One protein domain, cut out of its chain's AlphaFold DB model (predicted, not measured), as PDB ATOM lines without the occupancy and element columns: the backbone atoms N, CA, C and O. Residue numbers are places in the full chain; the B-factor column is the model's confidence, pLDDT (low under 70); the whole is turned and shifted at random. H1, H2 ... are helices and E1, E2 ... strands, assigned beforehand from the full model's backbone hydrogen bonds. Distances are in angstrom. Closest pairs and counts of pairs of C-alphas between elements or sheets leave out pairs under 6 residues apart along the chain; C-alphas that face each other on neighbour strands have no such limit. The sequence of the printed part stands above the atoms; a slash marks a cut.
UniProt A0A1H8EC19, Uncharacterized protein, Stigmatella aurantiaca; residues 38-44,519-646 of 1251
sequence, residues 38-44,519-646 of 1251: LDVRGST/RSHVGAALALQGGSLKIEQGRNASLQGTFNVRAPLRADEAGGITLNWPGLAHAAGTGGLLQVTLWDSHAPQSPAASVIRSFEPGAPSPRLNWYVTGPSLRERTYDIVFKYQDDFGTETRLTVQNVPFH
ATOM      1  N   LEU A  38      15.474 -16.271  29.772       65.75
ATOM      2  CA  LEU A  38      16.098 -15.361  30.698       65.75
ATOM      3  C   LEU A  38      15.911 -13.956  30.154       65.75
ATOM      4  O   LEU A  38      15.956 -13.742  28.938       65.75
ATOM      5  N   ASP A  39      15.665 -13.009  31.058       63.31
ATOM      6  CA  ASP A  39      15.565 -11.616  30.657       63.31
ATOM      7  C   ASP A  39      16.961 -11.172  30.239       63.31
ATOM      8  O   ASP A  39      17.871 -10.947  31.045       63.31
ATOM      9  N   VAL A  40      17.147 -11.148  28.930       65.19
ATOM     10  CA  VAL A  40      18.346 -10.622  28.324       65.19
ATOM     11  C   VAL A  40      18.206  -9.117  28.395       65.19
ATOM     12  O   VAL A  40      17.480  -8.503  27.613       65.19
ATOM     13  N   ARG A  41      18.909  -8.514  29.347       65.75
ATOM     14  CA  ARG A  41      19.055  -7.070  29.430       65.75
ATOM     15  C   ARG A  41      20.361  -6.650  28.797       65.75
ATOM     16  O   ARG A  41      21.422  -7.238  28.963       65.75
ATOM     17  N   GLY A  42      20.278  -5.581  28.049       59.56
ATOM     18  CA  GLY A  42      21.391  -5.019  27.319       59.56
ATOM     19  C   GLY A  42      20.866  -3.824  26.564       59.56
ATOM     20  O   GLY A  42      19.661  -3.550  26.611       59.56
ATOM     21  N   SER A  43      21.749  -3.135  25.858       61.41
ATOM     22  CA  SER A  43      21.296  -2.142  24.897       61.41
ATOM     23  C   SER A  43      20.244  -2.789  23.984       61.41
ATOM     24  O   SER A  43      20.415  -3.921  23.518       61.41
ATOM     25  N   THR A  44      19.106  -2.107  23.793       67.19
ATOM     26  CA  THR A  44      17.978  -2.583  22.961       67.19
ATOM     27  C   THR A  44      18.427  -2.887  21.534       67.19
ATOM     28  O   THR A  44      17.769  -3.614  20.793       67.19
ATOM     29  N   ARG A 519      18.476  -5.705  18.940       73.94
ATOM     30  CA  ARG A 519      19.047  -6.806  19.758       73.94
ATOM     31  C   ARG A 519      18.554  -8.189  19.327       73.94
ATOM     32  O   ARG A 519      19.200  -9.189  19.627       73.94
ATOM     33  N   SER A 520      17.434  -8.263  18.606       69.50
ATOM     34  CA  SER A 520      16.980  -9.491  17.951       69.50
ATOM     35  C   SER A 520      17.971 -10.080  16.944       69.50
ATOM     36  O   SER A 520      17.753 -11.194  16.517       69.50
ATOM     37  N   HIS A 521      19.052  -9.407  16.566       74.81
ATOM     38  CA  HIS A 521      20.052  -9.968  15.649       74.81
ATOM     39  C   HIS A 521      21.321 -10.456  16.362       74.81
ATOM     40  O   HIS A 521      22.265 -10.900  15.709       74.81
ATOM     41  N   VAL A 522      21.363 -10.396  17.699       78.31
ATOM     42  CA  VAL A 522      22.538 -10.769  18.499       78.31
ATOM     43  C   VAL A 522      22.287 -12.050  19.268       78.31
ATOM     44  O   VAL A 522      21.283 -12.189  19.964       78.31
ATOM     45  N   GLY A 523      23.243 -12.966  19.160       80.62
ATOM     46  CA  GLY A 523      23.291 -14.201  19.916       80.62
ATOM     47  C   GLY A 523      24.600 -14.371  20.680       80.62
ATOM     48  O   GLY A 523      25.603 -13.723  20.403       80.62
ATOM     49  N   ALA A 524      24.596 -15.262  21.659       83.81
ATOM     50  CA  ALA A 524      25.762 -15.645  22.449       83.81
ATOM     51  C   ALA A 524      25.607 -17.098  22.891       83.81
ATOM     52  O   ALA A 524      24.489 -17.590  22.965       83.81
ATOM     53  N   ALA A 525      26.689 -17.795  23.210       81.81
ATOM     54  CA  ALA A 525      26.596 -19.094  23.853       81.81
ATOM     55  C   ALA A 525      27.635 -19.264  24.961       81.81
ATOM     56  O   ALA A 525      28.748 -18.758  24.875       81.81
ATOM     57  N   LEU A 526      27.274 -20.009  25.998       84.75
ATOM     58  CA  LEU A 526      28.140 -20.500  27.063       84.75
ATOM     59  C   LEU A 526      27.830 -21.990  27.240       84.75
ATOM     60  O   LEU A 526      26.680 -22.328  27.474       84.75
ATOM     61  N   ALA A 527      28.807 -22.886  27.130       82.94
ATOM     62  CA  ALA A 527      28.618 -24.337  27.149       82.94
ATOM     63  C   ALA A 527      29.400 -25.003  28.294       82.94
ATOM     64  O   ALA A 527      30.632 -24.982  28.327       82.94
ATOM     65  N   LEU A 528      28.675 -25.636  29.220       79.00
ATOM     66  CA  LEU A 528      29.202 -26.399  30.354       79.00
ATOM     67  C   LEU A 528      28.802 -27.879  30.251       79.00
ATOM     68  O   LEU A 528      27.848 -28.258  29.569       79.00
ATOM     69  N   GLN A 529      29.516 -28.750  30.961       67.62
ATOM     70  CA  GLN A 529      29.194 -30.173  31.033       67.62
ATOM     71  C   GLN A 529      27.855 -30.384  31.772       67.62
ATOM     72  O   GLN A 529      27.782 -30.322  32.998       67.62
ATOM     73  N   GLY A 530      26.779 -30.618  31.016       66.12
ATOM     74  CA  GLY A 530      25.410 -30.749  31.534       66.12
ATOM     75  C   GLY A 530      24.435 -29.676  31.038       66.12
ATOM     76  O   GLY A 530      23.235 -29.844  31.255       66.12
ATOM     77  N   GLY A 531      24.914 -28.635  30.338       73.69
ATOM     78  CA  GLY A 531      24.063 -27.666  29.643       73.69
ATOM     79  C   GLY A 531      24.790 -26.492  28.983       73.69
ATOM     80  O   GLY A 531      25.894 -26.129  29.373       73.69
ATOM     81  N   SER A 532      24.156 -25.880  27.981       77.56
ATOM     82  CA  SER A 532      24.619 -24.685  27.271       77.56
ATOM     83  C   SER A 532      23.576 -23.568  27.278       77.56
ATOM     84  O   SER A 532      22.438 -23.788  26.898       77.56
ATOM     85  N   LEU A 533      23.955 -22.370  27.702       81.56
ATOM     86  CA  LEU A 533      23.151 -21.167  27.621       81.56
ATOM     87  C   LEU A 533      23.402 -20.611  26.236       81.56
ATOM     88  O   LEU A 533      24.516 -20.189  25.954       81.56
ATOM     89  N   LYS A 534      22.395 -20.642  25.380       80.38
ATOM     90  CA  LYS A 534      22.415 -20.017  24.067       80.38
ATOM     91  C   LYS A 534      21.518 -18.794  24.118       80.38
ATOM     92  O   LYS A 534      20.553 -18.724  24.859       80.38
ATOM     93  N   ILE A 535      21.874 -17.780  23.369       80.88
ATOM     94  CA  ILE A 535      21.075 -16.595  23.146       80.88
ATOM     95  C   ILE A 535      20.884 -16.592  21.651       80.88
ATOM     96  O   ILE A 535      21.857 -16.498  20.902       80.88
ATOM     97  N   GLU A 536      19.651 -16.828  21.234       72.25
ATOM     98  CA  GLU A 536      19.289 -16.837  19.829       72.25
ATOM     99  C   GLU A 536      19.138 -15.400  19.344       72.25
ATOM    100  O   GLU A 536      18.776 -14.493  20.105       72.25
ATOM    101  N   GLN A 537      19.393 -15.198  18.053       68.88
ATOM    102  CA  GLN A 537      19.069 -13.951  17.378       68.88
ATOM    103  C   GLN A 537      17.541 -13.776  17.438       68.88
ATOM    104  O   GLN A 537      16.803 -14.336  16.636       68.88
ATOM    105  N   GLY A 538      17.052 -13.059  18.455       61.03
ATOM    106  CA  GLY A 538      15.614 -12.807  18.600       61.03
ATOM    107  C   GLY A 538      15.150 -12.307  19.963       61.03
ATOM    108  O   GLY A 538      13.958 -12.367  20.245       61.03
ATOM    109  N   ARG A 539      16.064 -11.810  20.810       63.09
ATOM    110  CA  ARG A 539      15.866 -11.417  22.226       63.09
ATOM    111  C   ARG A 539      15.762 -12.567  23.234       63.09
ATOM    112  O   ARG A 539      15.832 -12.279  24.426       63.09
ATOM    113  N   ASN A 540      15.632 -13.820  22.807       68.31
ATOM    114  CA  ASN A 540      15.453 -14.936  23.732       68.31
ATOM    115  C   ASN A 540      16.790 -15.616  24.037       68.31
ATOM    116  O   ASN A 540      17.454 -16.146  23.148       68.31
ATOM    117  N   ALA A 541      17.164 -15.624  25.315       69.94
ATOM    118  CA  ALA A 541      18.096 -16.613  25.826       69.94
ATOM    119  C   ALA A 541      17.362 -17.947  25.967       69.94
ATOM    120  O   ALA A 541      16.279 -17.994  26.542       69.94
ATOM    121  N   SER A 542      17.939 -19.006  25.425       67.44
ATOM    122  CA  SER A 542      17.544 -20.388  25.616       67.44
ATOM    123  C   SER A 542      18.624 -21.104  26.423       67.44
ATOM    124  O   SER A 542      19.772 -21.285  26.021       67.44
ATOM    125  N   LEU A 543      18.266 -21.505  27.632       70.19
ATOM    126  CA  LEU A 543      19.109 -22.352  28.459       70.19
ATOM    127  C   LEU A 543      18.931 -23.826  28.041       70.19
ATOM    128  O   LEU A 543      18.031 -24.527  28.473       70.19
ATOM    129  N   GLN A 544      19.796 -24.329  27.172       70.19
ATOM    130  CA  GLN A 544      19.745 -25.715  26.714       70.19
ATOM    131  C   GLN A 544      20.536 -26.630  27.659       70.19
ATOM    132  O   GLN A 544      21.699 -26.942  27.418       70.19
ATOM    133  N   GLY A 545      19.930 -27.081  28.749       66.19
ATOM    134  CA  GLY A 545      20.546 -28.035  29.680       66.19
ATOM    135  C   GLY A 545      20.423 -27.611  31.136       66.19
ATOM    136  O   GLY A 545      19.922 -26.537  31.443       66.19
ATOM    137  N   THR A 546      20.932 -28.432  32.050       65.19
ATOM    138  CA  THR A 546      21.063 -28.047  33.461       65.19
ATOM    139  C   THR A 546      22.405 -27.360  33.700       65.19
ATOM    140  O   THR A 546      23.460 -27.997  33.615       65.19
ATOM    141  N   PHE A 547      22.380 -26.069  34.033       67.62
ATOM    142  CA  PHE A 547      23.569 -25.361  34.507       67.62
ATOM    143  C   PHE A 547      23.845 -25.740  35.962       67.62
ATOM    144  O   PHE A 547      23.206 -25.255  36.895       67.62
ATOM    145  N   ASN A 548      24.786 -26.667  36.148       67.12
ATOM    146  CA  ASN A 548      25.137 -27.206  37.458       67.12
ATOM    147  C   ASN A 548      26.291 -26.406  38.076       67.12
ATOM    148  O   ASN A 548      27.272 -26.110  37.395       67.12
ATOM    149  N   VAL A 549      26.197 -26.116  39.379       63.59
ATOM    150  CA  VAL A 549      27.042 -25.156  40.141       63.59
ATOM    151  C   VAL A 549      28.562 -25.432  40.094       63.59
ATOM    152  O   VAL A 549      29.345 -24.638  40.600       63.59
ATOM    153  N   ARG A 550      29.032 -26.531  39.493       67.00
ATOM    154  CA  ARG A 550      30.464 -26.871  39.360       67.00
ATOM    155  C   ARG A 550      30.799 -27.631  38.072       67.00
ATOM    156  O   ARG A 550      31.786 -28.361  38.025       67.00
ATOM    157  N   ALA A 551      29.961 -27.513  37.042       67.62
ATOM    158  CA  ALA A 551      30.216 -28.169  35.764       67.62
ATOM    159  C   ALA A 551      31.466 -27.570  35.079       67.62
ATOM    160  O   ALA A 551      31.578 -26.342  35.006       67.62
ATOM    161  N   PRO A 552      32.416 -28.386  34.580       65.19
ATOM    162  CA  PRO A 552      33.538 -27.885  33.785       65.19
ATOM    163  C   PRO A 552      33.079 -27.424  32.391       65.19
ATOM    164  O   PRO A 552      32.006 -27.812  31.921       65.19
ATOM    165  N   LEU A 553      33.900 -26.609  31.714       74.75
ATOM    166  CA  LEU A 553      33.685 -26.272  30.299       74.75
ATOM    167  C   LEU A 553      33.745 -27.550  29.455       74.75
ATOM    168  O   LEU A 553      34.554 -28.445  29.716       74.75
ATOM    169  N   ARG A 554      32.869 -27.640  28.456       72.62
ATOM    170  CA  ARG A 554      32.790 -28.803  27.568       72.62
ATOM    171  C   ARG A 554      34.086 -28.923  26.748       72.62
ATOM    172  O   ARG A 554      34.514 -27.952  26.133       72.62
ATOM    173  N   ALA A 555      34.740 -30.085  26.789       56.66
ATOM    174  CA  ALA A 555      36.107 -30.260  26.277       56.66
ATOM    175  C   ALA A 555      36.200 -30.511  24.757       56.66
ATOM    176  O   ALA A 555      37.261 -30.306  24.174       56.66
ATOM    177  N   ASP A 556      35.110 -30.954  24.126       60.16
ATOM    178  CA  ASP A 556      34.972 -31.191  22.679       60.16
ATOM    179  C   ASP A 556      34.848 -29.890  21.863       60.16
ATOM    180  O   ASP A 556      35.159 -29.866  20.675       60.16
ATOM    181  N   GLU A 557      34.470 -28.788  22.510       57.19
ATOM    182  CA  GLU A 557      34.335 -27.458  21.918       57.19
ATOM    183  C   GLU A 557      35.313 -26.494  22.607       57.19
ATOM    184  O   GLU A 557      34.936 -25.744  23.505       57.19
ATOM    185  N   ALA A 558      36.587 -26.489  22.190       50.75
ATOM    186  CA  ALA A 558      37.687 -25.712  22.796       50.75
ATOM    187  C   ALA A 558      37.500 -24.167  22.853       50.75
ATOM    188  O   ALA A 558      38.421 -23.436  23.216       50.75
ATOM    189  N   GLY A 559      36.307 -23.656  22.543       59.53
ATOM    190  CA  GLY A 559      35.871 -22.279  22.736       59.53
ATOM    191  C   GLY A 559      34.400 -22.189  23.146       59.53
ATOM    192  O   GLY A 559      33.683 -21.395  22.543       59.53
ATOM    193  N   GLY A 560      33.963 -22.973  24.145       68.94
ATOM    194  CA  GLY A 560      32.590 -23.049  24.694       68.94
ATOM    195  C   GLY A 560      31.985 -21.744  25.242       68.94
ATOM    196  O   GLY A 560      31.077 -21.773  26.061       68.94
ATOM    197  N   ILE A 561      32.495 -20.592  24.820       75.44
ATOM    198  CA  ILE A 561      31.971 -19.253  25.050       75.44
ATOM    199  C   ILE A 561      31.998 -18.528  23.706       75.44
ATOM    200  O   ILE A 561      33.083 -18.254  23.197       75.44
ATOM    201  N   THR A 562      30.849 -18.189  23.132       76.81
ATOM    202  CA  THR A 562      30.743 -17.493  21.843       76.81
ATOM    203  C   THR A 562      29.833 -16.271  21.944       76.81
ATOM    204  O   THR A 562      28.932 -16.207  22.775       76.81
ATOM    205  N   LEU A 563      30.075 -15.281  21.090       80.75
ATOM    206  CA  LEU A 563      29.200 -14.135  20.852       80.75
ATOM    207  C   LEU A 563      29.059 -14.036  19.334       80.75
ATOM    208  O   LEU A 563      30.071 -14.131  18.653       80.75
ATOM    209  N   ASN A 564      27.846 -13.918  18.802       78.31
ATOM    210  CA  ASN A 564      27.569 -13.914  17.367       78.31
ATOM    211  C   ASN A 564      26.592 -12.797  17.010       78.31
ATOM    212  O   ASN A 564      25.463 -12.764  17.491       78.31
ATOM    213  N   TRP A 565      27.014 -11.910  16.125       79.56
ATOM    214  CA  TRP A 565      26.193 -10.836  15.588       79.56
ATOM    215  C   TRP A 565      26.776 -10.396  14.233       79.56
ATOM    216  O   TRP A 565      27.957 -10.663  13.981       79.56
ATOM    217  N   PRO A 566      25.990  -9.753  13.345       71.38
ATOM    218  CA  PRO A 566      26.363  -9.549  11.938       71.38
ATOM    219  C   PRO A 566      27.746  -8.916  11.679       71.38
ATOM    220  O   PRO A 566      28.378  -9.252  10.683       71.38
ATOM    221  N   GLY A 567      28.254  -8.058  12.573       71.00
ATOM    222  CA  GLY A 567      29.549  -7.375  12.431       71.00
ATOM    223  C   GLY A 567      30.725  -7.996  13.194       71.00
ATOM    224  O   GLY A 567      31.823  -7.441  13.148       71.00
ATOM    225  N   LEU A 568      30.552  -9.147  13.863       74.31
ATOM    226  CA  LEU A 568      31.617  -9.775  14.658       74.31
ATOM    227  C   LEU A 568      32.883 -10.054  13.836       74.31
ATOM    228  O   LEU A 568      33.981  -9.836  14.327       74.31
ATOM    229  N   ALA A 569      32.753 -10.519  12.589       71.62
ATOM    230  CA  ALA A 569      33.908 -10.819  11.739       71.62
ATOM    231  C   ALA A 569      34.752  -9.567  11.433       71.62
ATOM    232  O   ALA A 569      35.973  -9.646  11.318       71.62
ATOM    233  N   HIS A 570      34.101  -8.406  11.342       71.19
ATOM    234  CA  HIS A 570      34.761  -7.127  11.115       71.19
ATOM    235  C   HIS A 570      35.495  -6.640  12.371       71.19
ATOM    236  O   HIS A 570      36.621  -6.158  12.267       71.19
ATOM    237  N   ALA A 571      34.883  -6.837  13.544       70.94
ATOM    238  CA  ALA A 571      35.427  -6.463  14.849       70.94
ATOM    239  C   ALA A 571      36.534  -7.424  15.346       70.94
ATOM    240  O   ALA A 571      37.516  -7.008  15.950       70.94
ATOM    241  N   ALA A 572      36.427  -8.724  15.045       69.44
ATOM    242  CA  ALA A 572      37.422  -9.733  15.414       69.44
ATOM    243  C   ALA A 572      38.753  -9.559  14.662       69.44
ATOM    244  O   ALA A 572      39.804  -9.928  15.184       69.44
ATOM    245  N   GLY A 573      38.729  -8.958  13.467       69.56
ATOM    246  CA  GLY A 573      39.923  -8.663  12.669       69.56
ATOM    247  C   GLY A 573      40.893  -7.651  13.298       69.56
ATOM    248  O   GLY A 573      41.935  -7.391  12.703       69.56
ATOM    249  N   THR A 574      40.564  -7.089  14.467       68.50
ATOM    250  CA  THR A 574      41.365  -6.086  15.187       68.50
ATOM    251  C   THR A 574      41.637  -6.435  16.655       68.50
ATOM    252  O   THR A 574      41.971  -5.547  17.425       68.50
ATOM    253  N   GLY A 575      41.512  -7.708  17.060       68.25
ATOM    254  CA  GLY A 575      42.002  -8.170  18.374       68.25
ATOM    255  C   GLY A 575      41.043  -8.000  19.563       68.25
ATOM    256  O   GLY A 575      41.485  -7.810  20.690       68.25
ATOM    257  N   GLY A 576      39.726  -8.080  19.347       77.94
ATOM    258  CA  GLY A 576      38.736  -7.906  20.420       77.94
ATOM    259  C   GLY A 576      38.831  -8.915  21.581       77.94
ATOM    260  O   GLY A 576      39.277 -10.058  21.425       77.94
ATOM    261  N   LEU A 577      38.335  -8.511  22.757       83.44
ATOM    262  CA  LEU A 577      38.286  -9.333  23.975       83.44
ATOM    263  C   LEU A 577      36.842  -9.637  24.392       83.44
ATOM    264  O   LEU A 577      35.998  -8.741  24.415       83.44
ATOM    265  N   LEU A 578      36.567 -10.890  24.785       85.44
ATOM    266  CA  LEU A 578      35.286 -11.314  25.362       85.44
ATOM    267  C   LEU A 578      35.469 -11.799  26.802       85.44
ATOM    268  O   LEU A 578      36.067 -12.846  27.059       85.44
ATOM    269  N   GLN A 579      34.888 -11.066  27.746       87.75
ATOM    270  CA  GLN A 579      34.841 -11.449  29.154       87.75
ATOM    271  C   GLN A 579      33.455 -11.985  29.516       87.75
ATOM    272  O   GLN A 579      32.443 -11.344  29.224       87.75
ATOM    273  N   VAL A 580      33.417 -13.129  30.210       87.69
ATOM    274  CA  VAL A 580      32.189 -13.690  30.789       87.69
ATOM    275  C   VAL A 580      32.335 -13.820  32.297       87.69
ATOM    276  O   VAL A 580      33.251 -14.467  32.803       87.69
ATOM    277  N   THR A 581      31.431 -13.175  33.030       88.06
ATOM    278  CA  THR A 581      31.453 -13.164  34.500       88.06
ATOM    279  C   THR A 581      30.092 -13.546  35.061       88.06
ATOM    280  O   THR A 581      29.074 -13.056  34.575       88.06
ATOM    281  N   LEU A 582      30.093 -14.415  36.077       86.94
ATOM    282  CA  LEU A 582      28.910 -14.884  36.790       86.94
ATOM    283  C   LEU A 582      28.872 -14.228  38.171       86.94
ATOM    284  O   LEU A 582      29.759 -14.457  38.998       86.94
ATOM    285  N   TRP A 583      27.836 -13.441  38.429       83.25
ATOM    286  CA  TRP A 583      27.642 -12.732  39.694       83.25
ATOM    287  C   TRP A 583      26.506 -13.365  40.482       83.25
ATOM    288  O   TRP A 583      25.435 -13.563  39.922       83.25
ATOM    289  N   ASP A 584      26.713 -13.679  41.765       79.38
ATOM    290  CA  ASP A 584      25.599 -14.088  42.631       79.38
ATOM    291  C   ASP A 584      24.710 -12.859  42.863       79.38
ATOM    292  O   ASP A 584      25.156 -11.860  43.432       79.38
ATOM    293  N   SER A 585      23.456 -12.922  42.409       70.00
ATOM    294  CA  SER A 585      22.495 -11.813  42.523       70.00
ATOM    295  C   SER A 585      22.234 -11.380  43.976       70.00
ATOM    296  O   SER A 585      21.823 -10.246  44.216       70.00
ATOM    297  N   HIS A 586      22.527 -12.240  44.960       68.19
ATOM    298  CA  HIS A 586      22.398 -11.941  46.388       68.19
ATOM    299  C   HIS A 586      23.701 -11.463  47.055       68.19
ATOM    300  O   HIS A 586      23.660 -10.992  48.191       68.19
ATOM    301  N   ALA A 587      24.846 -11.560  46.369       67.44
ATOM    302  CA  ALA A 587      26.155 -11.110  46.850       67.44
ATOM    303  C   ALA A 587      26.997 -10.510  45.698       67.44
ATOM    304  O   ALA A 587      28.040 -11.058  45.333       67.44
ATOM    305  N   PRO A 588      26.584  -9.362  45.125       63.28
ATOM    306  CA  PRO A 588      27.135  -8.829  43.873       63.28
ATOM    307  C   PRO A 588      28.562  -8.262  43.985       63.28
ATOM    308  O   PRO A 588      29.109  -7.792  42.993       63.28
ATOM    309  N   GLN A 589      29.170  -8.268  45.175       69.94
ATOM    310  CA  GLN A 589      30.500  -7.692  45.407       69.94
ATOM    311  C   GLN A 589      31.652  -8.620  44.986       69.94
ATOM    312  O   GLN A 589      32.760  -8.137  44.769       69.94
ATOM    313  N   SER A 590      31.412  -9.929  44.834       71.62
ATOM    314  CA  SER A 590      32.435 -10.899  44.416       71.62
ATOM    315  C   SER A 590      31.905 -11.857  43.345       71.62
ATOM    316  O   SER A 590      30.802 -12.386  43.512       71.62
ATOM    317  N   PRO A 591      32.670 -12.132  42.272       77.50
ATOM    318  CA  PRO A 591      32.226 -13.035  41.219       77.50
ATOM    319  C   PRO A 591      32.146 -14.474  41.741       77.50
ATOM    320  O   PRO A 591      33.065 -14.970  42.392       77.50
ATOM    321  N   ALA A 592      31.056 -15.167  41.420       74.62
ATOM    322  CA  ALA A 592      30.888 -16.585  41.729       74.62
ATOM    323  C   ALA A 592      31.747 -17.471  40.811       74.62
ATOM    324  O   ALA A 592      32.252 -18.515  41.242       74.62
ATOM    325  N   ALA A 593      31.925 -17.023  39.562       79.81
ATOM    326  CA  ALA A 593      32.866 -17.569  38.589       79.81
ATOM    327  C   ALA A 593      33.219 -16.535  37.503       79.81
ATOM    328  O   ALA A 593      32.433 -15.629  37.215       79.81
ATOM    329  N   SER A 594      34.387 -16.668  36.868       85.44
ATOM    330  CA  SER A 594      34.803 -15.795  35.757       85.44
ATOM    331  C   SER A 594      35.706 -16.501  34.744       85.44
ATOM    332  O   SER A 594      36.368 -17.492  35.064       85.44
ATOM    333  N   VAL A 595      35.706 -15.984  33.510       86.81
ATOM    334  CA  VAL A 595      36.507 -16.482  32.383       86.81
ATOM    335  C   VAL A 595      36.704 -15.387  31.319       86.81
ATOM    336  O   VAL A 595      35.815 -14.570  31.077       86.81
ATOM    337  N   ILE A 596      37.878 -15.361  30.682       84.81
ATOM    338  CA  ILE A 596      38.239 -14.404  29.622       84.81
ATOM    339  C   ILE A 596      38.668 -15.184  28.377       84.81
ATOM    340  O   ILE A 596      39.425 -16.149  28.482       84.81
ATOM    341  N   ARG A 597      38.186 -14.756  27.205       84.69
ATOM    342  CA  ARG A 597      38.562 -15.278  25.888       84.69
ATOM    343  C   ARG A 597      39.124 -14.143  25.023       84.69
ATOM    344  O   ARG A 597      38.439 -13.144  24.813       84.69
ATOM    345  N   SER A 598      40.335 -14.326  24.497       80.12
ATOM    346  CA  SER A 598      40.910 -13.467  23.449       80.12
ATOM    347  C   SER A 598      40.567 -14.020  22.062       80.12
ATOM    348  O   SER A 598      40.536 -15.243  21.883       80.12
ATOM    349  N   PHE A 599      40.277 -13.136  21.100       75.88
ATOM    350  CA  PHE A 599      40.077 -13.499  19.690       75.88
ATOM    351  C   PHE A 599      41.363 -13.408  18.849       75.88
ATOM    352  O   PHE A 599      41.316 -13.649  17.645       75.88
ATOM    353  N   GLU A 600      42.509 -13.113  19.467       74.88
ATOM    354  CA  GLU A 600      43.803 -13.110  18.782       74.88
ATOM    355  C   GLU A 600      44.218 -14.522  18.310       74.88
ATOM    356  O   GLU A 600      43.983 -15.516  19.015       74.88
ATOM    357  N   PRO A 601      44.864 -14.651  17.134       66.19
ATOM    358  CA  PRO A 601      45.341 -15.940  16.635       66.19
ATOM    359  C   PRO A 601      46.337 -16.607  17.608       66.19
ATOM    360  O   PRO A 601      47.398 -16.055  17.882       66.19
ATOM    361  N   GLY A 602      46.026 -17.817  18.100       63.06
ATOM    362  CA  GLY A 602      46.930 -18.628  18.942       63.06
ATOM    363  C   GLY A 602      46.711 -18.561  20.465       63.06
ATOM    364  O   GLY A 602      47.504 -19.131  21.213       63.06
ATOM    365  N   ALA A 603      45.648 -17.906  20.942       68.44
ATOM    366  CA  ALA A 603      45.339 -17.802  22.372       68.44
ATOM    367  C   ALA A 603      44.995 -19.165  23.043       68.44
ATOM    368  O   ALA A 603      44.366 -20.023  22.415       68.44
ATOM    369  N   PRO A 604      45.364 -19.386  24.327       67.00
ATOM    370  CA  PRO A 604      45.094 -20.636  25.048       67.00
ATOM    371  C   PRO A 604      43.596 -20.868  25.302       67.00
ATOM    372  O   PRO A 604      42.816 -19.924  25.432       67.00
ATOM    373  N   SER A 605      43.188 -22.139  25.436       71.88
ATOM    374  CA  SER A 605      41.786 -22.493  25.700       71.88
ATOM    375  C   SER A 605      41.287 -21.914  27.036       71.88
ATOM    376  O   SER A 605      41.957 -22.082  28.062       71.88
ATOM    377  N   PRO A 606      40.103 -21.276  27.064       74.88
ATOM    378  CA  PRO A 606      39.573 -20.648  28.271       74.88
ATOM    379  C   PRO A 606      39.210 -21.694  29.341       74.88
ATOM    380  O   PRO A 606      38.711 -22.773  29.024       74.88
ATOM    381  N   ARG A 607      39.434 -21.373  30.625       75.44
ATOM    382  CA  ARG A 607      39.050 -22.208  31.783       75.44
ATOM    383  C   ARG A 607      38.149 -21.429  32.741       75.44
ATOM    384  O   ARG A 607      38.427 -20.270  33.034       75.44
ATOM    385  N   LEU A 608      37.080 -22.071  33.222       78.00
ATOM    386  CA  LEU A 608      36.121 -21.475  34.155       78.00
ATOM    387  C   LEU A 608      36.552 -21.734  35.605       78.00
ATOM    388  O   LEU A 608      36.645 -22.888  36.025       78.00
ATOM    389  N   ASN A 609      36.785 -20.664  36.365       77.06
ATOM    390  CA  ASN A 609      37.245 -20.739  37.753       77.06
ATOM    391  C   ASN A 609      36.077 -20.497  38.727       77.06
ATOM    392  O   ASN A 609      35.407 -19.472  38.616       77.06
ATOM    393  N   TRP A 610      35.843 -21.426  39.665       77.06
ATOM    394  CA  TRP A 610      34.723 -21.417  40.629       77.06
ATOM    395  C   TRP A 610      35.163 -21.031  42.049       77.06
ATOM    396  O   TRP A 610      36.203 -21.498  42.507       77.06
ATOM    397  N   TYR A 611      34.324 -20.285  42.784       68.88
ATOM    398  CA  TYR A 611      34.688 -19.734  44.105       68.88
ATOM    399  C   TYR A 611      33.709 -20.051  45.283       68.88
ATOM    400  O   TYR A 611      33.828 -19.447  46.344       68.88
ATOM    401  N   VAL A 612      32.753 -21.001  45.168       65.44
ATOM    402  CA  VAL A 612      31.652 -21.249  46.162       65.44
ATOM    403  C   VAL A 612      31.852 -22.507  47.054       65.44
ATOM    404  O   VAL A 612      32.145 -23.577  46.516       65.44
ATOM    405  N   THR A 613      31.602 -22.457  48.384       52.84
ATOM    406  CA  THR A 613      32.005 -23.510  49.372       52.84
ATOM    407  C   THR A 613      30.938 -24.187  50.292       52.84
ATOM    408  O   THR A 613      31.335 -25.055  51.063       52.84
ATOM    409  N   GLY A 614      29.612 -23.937  50.227       54.12
ATOM    410  CA  GLY A 614      28.614 -24.518  51.184       54.12
ATOM    411  C   GLY A 614      27.396 -25.267  50.580       54.12
ATOM    412  O   GLY A 614      27.111 -25.076  49.397       54.12
ATOM    413  N   PRO A 615      26.652 -26.108  51.350       48.78
ATOM    414  CA  PRO A 615      25.448 -26.790  50.866       48.78
ATOM    415  C   PRO A 615      24.262 -25.819  50.817       48.78
ATOM    416  O   PRO A 615      23.812 -25.307  51.841       48.78
ATOM    417  N   SER A 616      23.726 -25.581  49.623       50.22
ATOM    418  CA  SER A 616      22.534 -24.758  49.422       50.22
ATOM    419  C   SER A 616      21.435 -25.576  48.751       50.22
ATOM    420  O   SER A 616      21.546 -25.947  47.589       50.22
ATOM    421  N   LEU A 617      20.352 -25.833  49.484       46.44
ATOM    422  CA  LEU A 617      19.141 -26.524  49.010       46.44
ATOM    423  C   LEU A 617      18.231 -25.645  48.122       46.44
ATOM    424  O   LEU A 617      17.078 -26.000  47.900       46.44
ATOM    425  N   ARG A 618      18.693 -24.481  47.647       51.94
ATOM    426  CA  ARG A 618      17.886 -23.552  46.839       51.94
ATOM    427  C   ARG A 618      18.609 -23.154  45.561       51.94
ATOM    428  O   ARG A 618      19.825 -22.974  45.582       51.94
ATOM    429  N   GLU A 619      17.820 -22.989  44.503       57.12
ATOM    430  CA  GLU A 619      18.188 -22.245  43.301       57.12
ATOM    431  C   GLU A 619      18.779 -20.903  43.692       57.12
ATOM    432  O   GLU A 619      18.203 -20.158  44.492       57.12
ATOM    433  N   ARG A 620      19.947 -20.620  43.134       67.19
ATOM    434  CA  ARG A 620      20.526 -19.291  43.190       67.19
ATOM    435  C   ARG A 620      20.573 -18.755  41.780       67.19
ATOM    436  O   ARG A 620      20.949 -19.460  40.843       67.19
ATOM    437  N   THR A 621      20.151 -17.513  41.658       74.44
ATOM    438  CA  THR A 621      20.168 -16.766  40.417       74.44
ATOM    439  C   THR A 621      21.498 -16.055  40.291       74.44
ATOM    440  O   THR A 621      21.960 -15.380  41.217       74.44
ATOM    441  N   TYR A 622      22.110 -16.214  39.131       79.38
ATOM    442  CA  TYR A 622      23.360 -15.570  38.797       79.38
ATOM    443  C   TYR A 622      23.147 -14.658  37.601       79.38
ATOM    444  O   TYR A 622      22.519 -15.046  36.619       79.38
ATOM    445  N   ASP A 623      23.687 -13.452  37.666       83.81
ATOM    446  CA  ASP A 623      23.705 -12.562  36.515       83.81
ATOM    447  C   ASP A 623      24.945 -12.881  35.682       83.81
ATOM    448  O   ASP A 623      26.080 -12.768  36.159       83.81
ATOM    449  N   ILE A 624      24.726 -13.303  34.435       85.75
ATOM    450  CA  ILE A 624      25.797 -13.646  33.499       85.75
ATOM    451  C   ILE A 624      26.020 -12.465  32.569       85.75
ATOM    452  O   ILE A 624      25.140 -12.078  31.802       85.75
ATOM    453  N   VAL A 625      27.214 -11.887  32.628       87.38
ATOM    454  CA  VAL A 625      27.579 -10.723  31.820       87.38
ATOM    455  C   VAL A 625      28.558 -11.149  30.739       87.38
ATOM    456  O   VAL A 625      29.681 -11.529  31.062       87.38
ATOM    457  N   PHE A 626      28.144 -11.033  29.475       86.69
ATOM    458  CA  PHE A 626      29.019 -11.073  28.306       86.69
ATOM    459  C   PHE A 626      29.406  -9.638  27.951       86.69
ATOM    460  O   PHE A 626      28.541  -8.812  27.642       86.69
ATOM    461  N   LYS A 627      30.700  -9.329  28.013       86.12
ATOM    462  CA  LYS A 627      31.234  -8.015  27.656       86.12
ATOM    463  C   LYS A 627      32.247  -8.160  26.524       86.12
ATOM    464  O   LYS A 627      33.234  -8.871  26.703       86.12
ATOM    465  N   TYR A 628      31.991  -7.478  25.408       84.19
ATOM    466  CA  TYR A 628      32.912  -7.370  24.278       84.19
ATOM    467  C   TYR A 628      33.441  -5.941  24.148       84.19
ATOM    468  O   TYR A 628      32.680  -4.982  24.319       84.19
ATOM    469  N   GLN A 629      34.731  -5.818  23.842       83.44
ATOM    470  CA  GLN A 629      35.392  -4.540  23.610       83.44
ATOM    471  C   GLN A 629      36.450  -4.662  22.505       83.44
ATOM    472  O   GLN A 629      37.199  -5.644  22.487       83.44
ATOM    473  N   ASP A 630      36.506  -3.660  21.622       78.12
ATOM    474  CA  ASP A 630      37.539  -3.495  20.591       78.12
ATOM    475  C   ASP A 630      38.139  -2.076  20.548       78.12
ATOM    476  O   ASP A 630      37.656  -1.145  21.201       78.12
ATOM    477  N   ASP A 631      39.202  -1.935  19.753       71.25
ATOM    478  CA  ASP A 631      39.989  -0.705  19.599       71.25
ATOM    479  C   ASP A 631      39.285   0.392  18.777       71.25
ATOM    480  O   ASP A 631      39.714   1.545  18.796       71.25
ATOM    481  N   PHE A 632      38.179   0.079  18.090       64.75
ATOM    482  CA  PHE A 632      37.355   1.074  17.387       64.75
ATOM    483  C   PHE A 632      36.339   1.762  18.309       64.75
ATOM    484  O   PHE A 632      35.561   2.605  17.860       64.75
ATOM    485  N   GLY A 633      36.355   1.425  19.604       61.78
ATOM    486  CA  GLY A 633      35.440   1.961  20.608       61.78
ATOM    487  C   GLY A 633      34.119   1.198  20.697       61.78
ATOM    488  O   GLY A 633      33.195   1.665  21.367       61.78
ATOM    489  N   THR A 634      34.005   0.023  20.062       68.31
ATOM    490  CA  THR A 634      32.805  -0.812  20.164       68.31
ATOM    491  C   THR A 634      32.771  -1.472  21.537       68.31
ATOM    492  O   THR A 634      33.388  -2.509  21.770       68.31
ATOM    493  N   GLU A 635      32.024  -0.886  22.471       73.69
ATOM    494  CA  GLU A 635      31.719  -1.514  23.757       73.69
ATOM    495  C   GLU A 635      30.291  -2.051  23.727       73.69
ATOM    496  O   GLU A 635      29.321  -1.297  23.628       73.69
ATOM    497  N   THR A 636      30.150  -3.369  23.850       74.12
ATOM    498  CA  THR A 636      28.832  -3.997  23.926       74.12
ATOM    499  C   THR A 636      28.734  -4.914  25.128       74.12
ATOM    500  O   THR A 636      29.678  -5.606  25.528       74.12
ATOM    501  N   ARG A 637      27.558  -4.886  25.753       79.44
ATOM    502  CA  ARG A 637      27.280  -5.655  26.956       79.44
ATOM    503  C   ARG A 637      25.937  -6.341  26.827       79.44
ATOM    504  O   ARG A 637      24.900  -5.693  26.686       79.44
ATOM    505  N   LEU A 638      25.971  -7.653  26.982       80.25
ATOM    506  CA  LEU A 638      24.796  -8.496  27.088       80.25
ATOM    507  C   LEU A 638      24.765  -9.075  28.497       80.25
ATOM    508  O   LEU A 638      25.669  -9.800  28.902       80.25
ATOM    509  N   THR A 639      23.755  -8.707  29.274       82.38
ATOM    510  CA  THR A 639      23.555  -9.231  30.625       82.38
ATOM    511  C   THR A 639      22.343 -10.136  30.616       82.38
ATOM    512  O   THR A 639      21.219  -9.699  30.392       82.38
ATOM    513  N   VAL A 640      22.570 -11.410  30.873       82.94
ATOM    514  CA  VAL A 640      21.495 -12.365  31.085       82.94
ATOM    515  C   VAL A 640      21.215 -12.368  32.576       82.94
ATOM    516  O   VAL A 640      22.058 -12.799  33.364       82.94
ATOM    517  N   GLN A 641      20.077 -11.796  32.964       79.56
ATOM    518  CA  GLN A 641      19.722 -11.677  34.370       79.56
ATOM    519  C   GLN A 641      19.057 -12.942  34.881       79.56
ATOM    520  O   GLN A 641      18.330 -13.621  34.153       79.56
ATOM    521  N   ASN A 642      19.259 -13.193  36.171       71.75
ATOM    522  CA  ASN A 642      18.582 -14.246  36.911       71.75
ATOM    523  C   ASN A 642      18.772 -15.648  36.318       71.75
ATOM    524  O   ASN A 642      17.827 -16.432  36.283       71.75
ATOM    525  N   VAL A 643      19.983 -15.984  35.860       75.12
ATOM    526  CA  VAL A 643      20.286 -17.325  35.342       75.12
ATOM    527  C   VAL A 643      20.296 -18.323  36.496       75.12
ATOM    528  O   VAL A 643      21.149 -18.213  37.383       75.12
ATOM    529  N   PRO A 644      19.361 -19.285  36.537       68.94
ATOM    530  CA  PRO A 644      19.273 -20.223  37.638       68.94
ATOM    531  C   PRO A 644      20.381 -21.269  37.516       68.94
ATOM    532  O   PRO A 644      20.558 -21.904  36.475       68.94
ATOM    533  N   PHE A 645      21.115 -21.473  38.604       69.50
ATOM    534  CA  PHE A 645      21.960 -22.648  38.773       69.50
ATOM    535  C   PHE A 645      21.326 -23.593  39.797       69.50
ATOM    536  O   PHE A 645      20.929 -23.169  40.887       69.50
ATOM    537  N   HIS A 646      21.278 -24.888  39.472       60.75
ATOM    538  CA  HIS A 646      20.696 -25.918  40.338       60.75
ATOM    539  C   HIS A 646      21.761 -26.858  40.927       60.75
ATOM    540  O   HIS A 646      22.806 -27.119  40.324       60.75
TER     541      HIS A 646
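Overview. This is residues 38 to 44 and 519 to 646 of the 1251 residues of an uncharacterized protein of Stigmatella aurantiaca (UniProt A0A1H8EC19). Two antiparallel sheets lie face to face as a sandwich, a larger, twisted sheet of five strands, E1, E9, E8, E6 and E7, and a smaller one of four, E4, E3, E2 and E5, with the strands of the one crossed at 55 degrees to those of the other. The short helix H1 lies at one end, where the chain passes from E5 in the smaller sheet to E6 in the larger, and a long loop of residues 599 to 619 joins E7 to E8. The printed part has 135 residues, with one named helix and nine named strands in the order E1 E2 E3 E4 E5 H1 E6 E7 E8 E9; the class is mostly strand, and under half of the residues are in named elements. The whole is compact, with a radius of gyration of the C-alphas of 14.6 A and spans of 45 by 33 by 28 A.

Arrangement. The larger sheet runs, strand beside strand, E1 of residues 39 to 42, E9 of residues 635 to 645, E8 of residues 620 to 629, E6 of residues 577 to 584 and E7 of residues 591 to 598, with E1 and E7 as edge strands. E8 and E6 are antiparallel at 162 degrees, with N 579 and O 627 2.9 A apart, within hydrogen-bond range. E9 and E8 form a hairpin, with N 638 and O 626 at 2.9 A. E6 and E7 form another, with N 580 and O 595 at 2.9 A. E1 is antiparallel to E9 at 161 degrees, with N 41 and O 639 at 2.8 A. Residues 593 to 594 of E7 also pair, antiparallel, with residues 609 to 610. The smaller sheet has the order E4 of residues 541 to 545, E3 of residues 531 to 535, E2 of residues 523 to 528 and E5 of residues 561 to 564. E2, E3 and E4 are a meander, each strand the antiparallel neighbour of the one before, and with E5, which pairs with E2, they make a Greek key. Within hydrogen-bond range are N 526 and O 533 across E2 and E3, at 2.8 A, N 534 and O 542 across E3 and E4, at 2.8 A, and N 525 and O 562 across E2 and E5, at 2.8 A. The parts of the two sheets that face each other are 10.3 A apart centre to centre, and their best planes differ by 8 degrees. The closest C-alphas of E1 and E4 are those of Val 40 and Ala 541, at 6.5 A. H1, residues 568 to 572, only grazes the larger sheet with residues 571 to 572, and its one O i to N i+4 pair is within hydrogen-bond range.

Along the chain. E8 measures 28.7 A from first to last C-alpha, E9 27.7 A, E6 23.1 A and E7 19.8 A. E9 bends by 61 degrees at residue 642. E2 measures 17.1 A, E3 13.2 A, E4 12.3 A, E5 10.3 A, E1 9.4 A and H1 5.9 A. E1 begins at C-alpha 39, (15.565, -11.616, 30.657), and E8 at C-alpha 620, (20.526, -19.291, 43.190). E9 ends at C-alpha 645, (21.960, -22.648, 38.773).

Size, cuts and confidence. The two C-alphas farthest apart, those of Leu 617 and Phe 632, are 45.8 A apart. Residues 45 to 518 are cut out, and C-alphas 44 and 519 are 5.4 A apart across the cut, in the link E1 to E2. The links E4 to E5, of 15 residues, and E7 to E8, of 21 residues, are long. The mean pLDDT of the printed part is 72.3, and 58 residues are under 70, among them residues 38 to 44, 545 to 552 and 611 to 620.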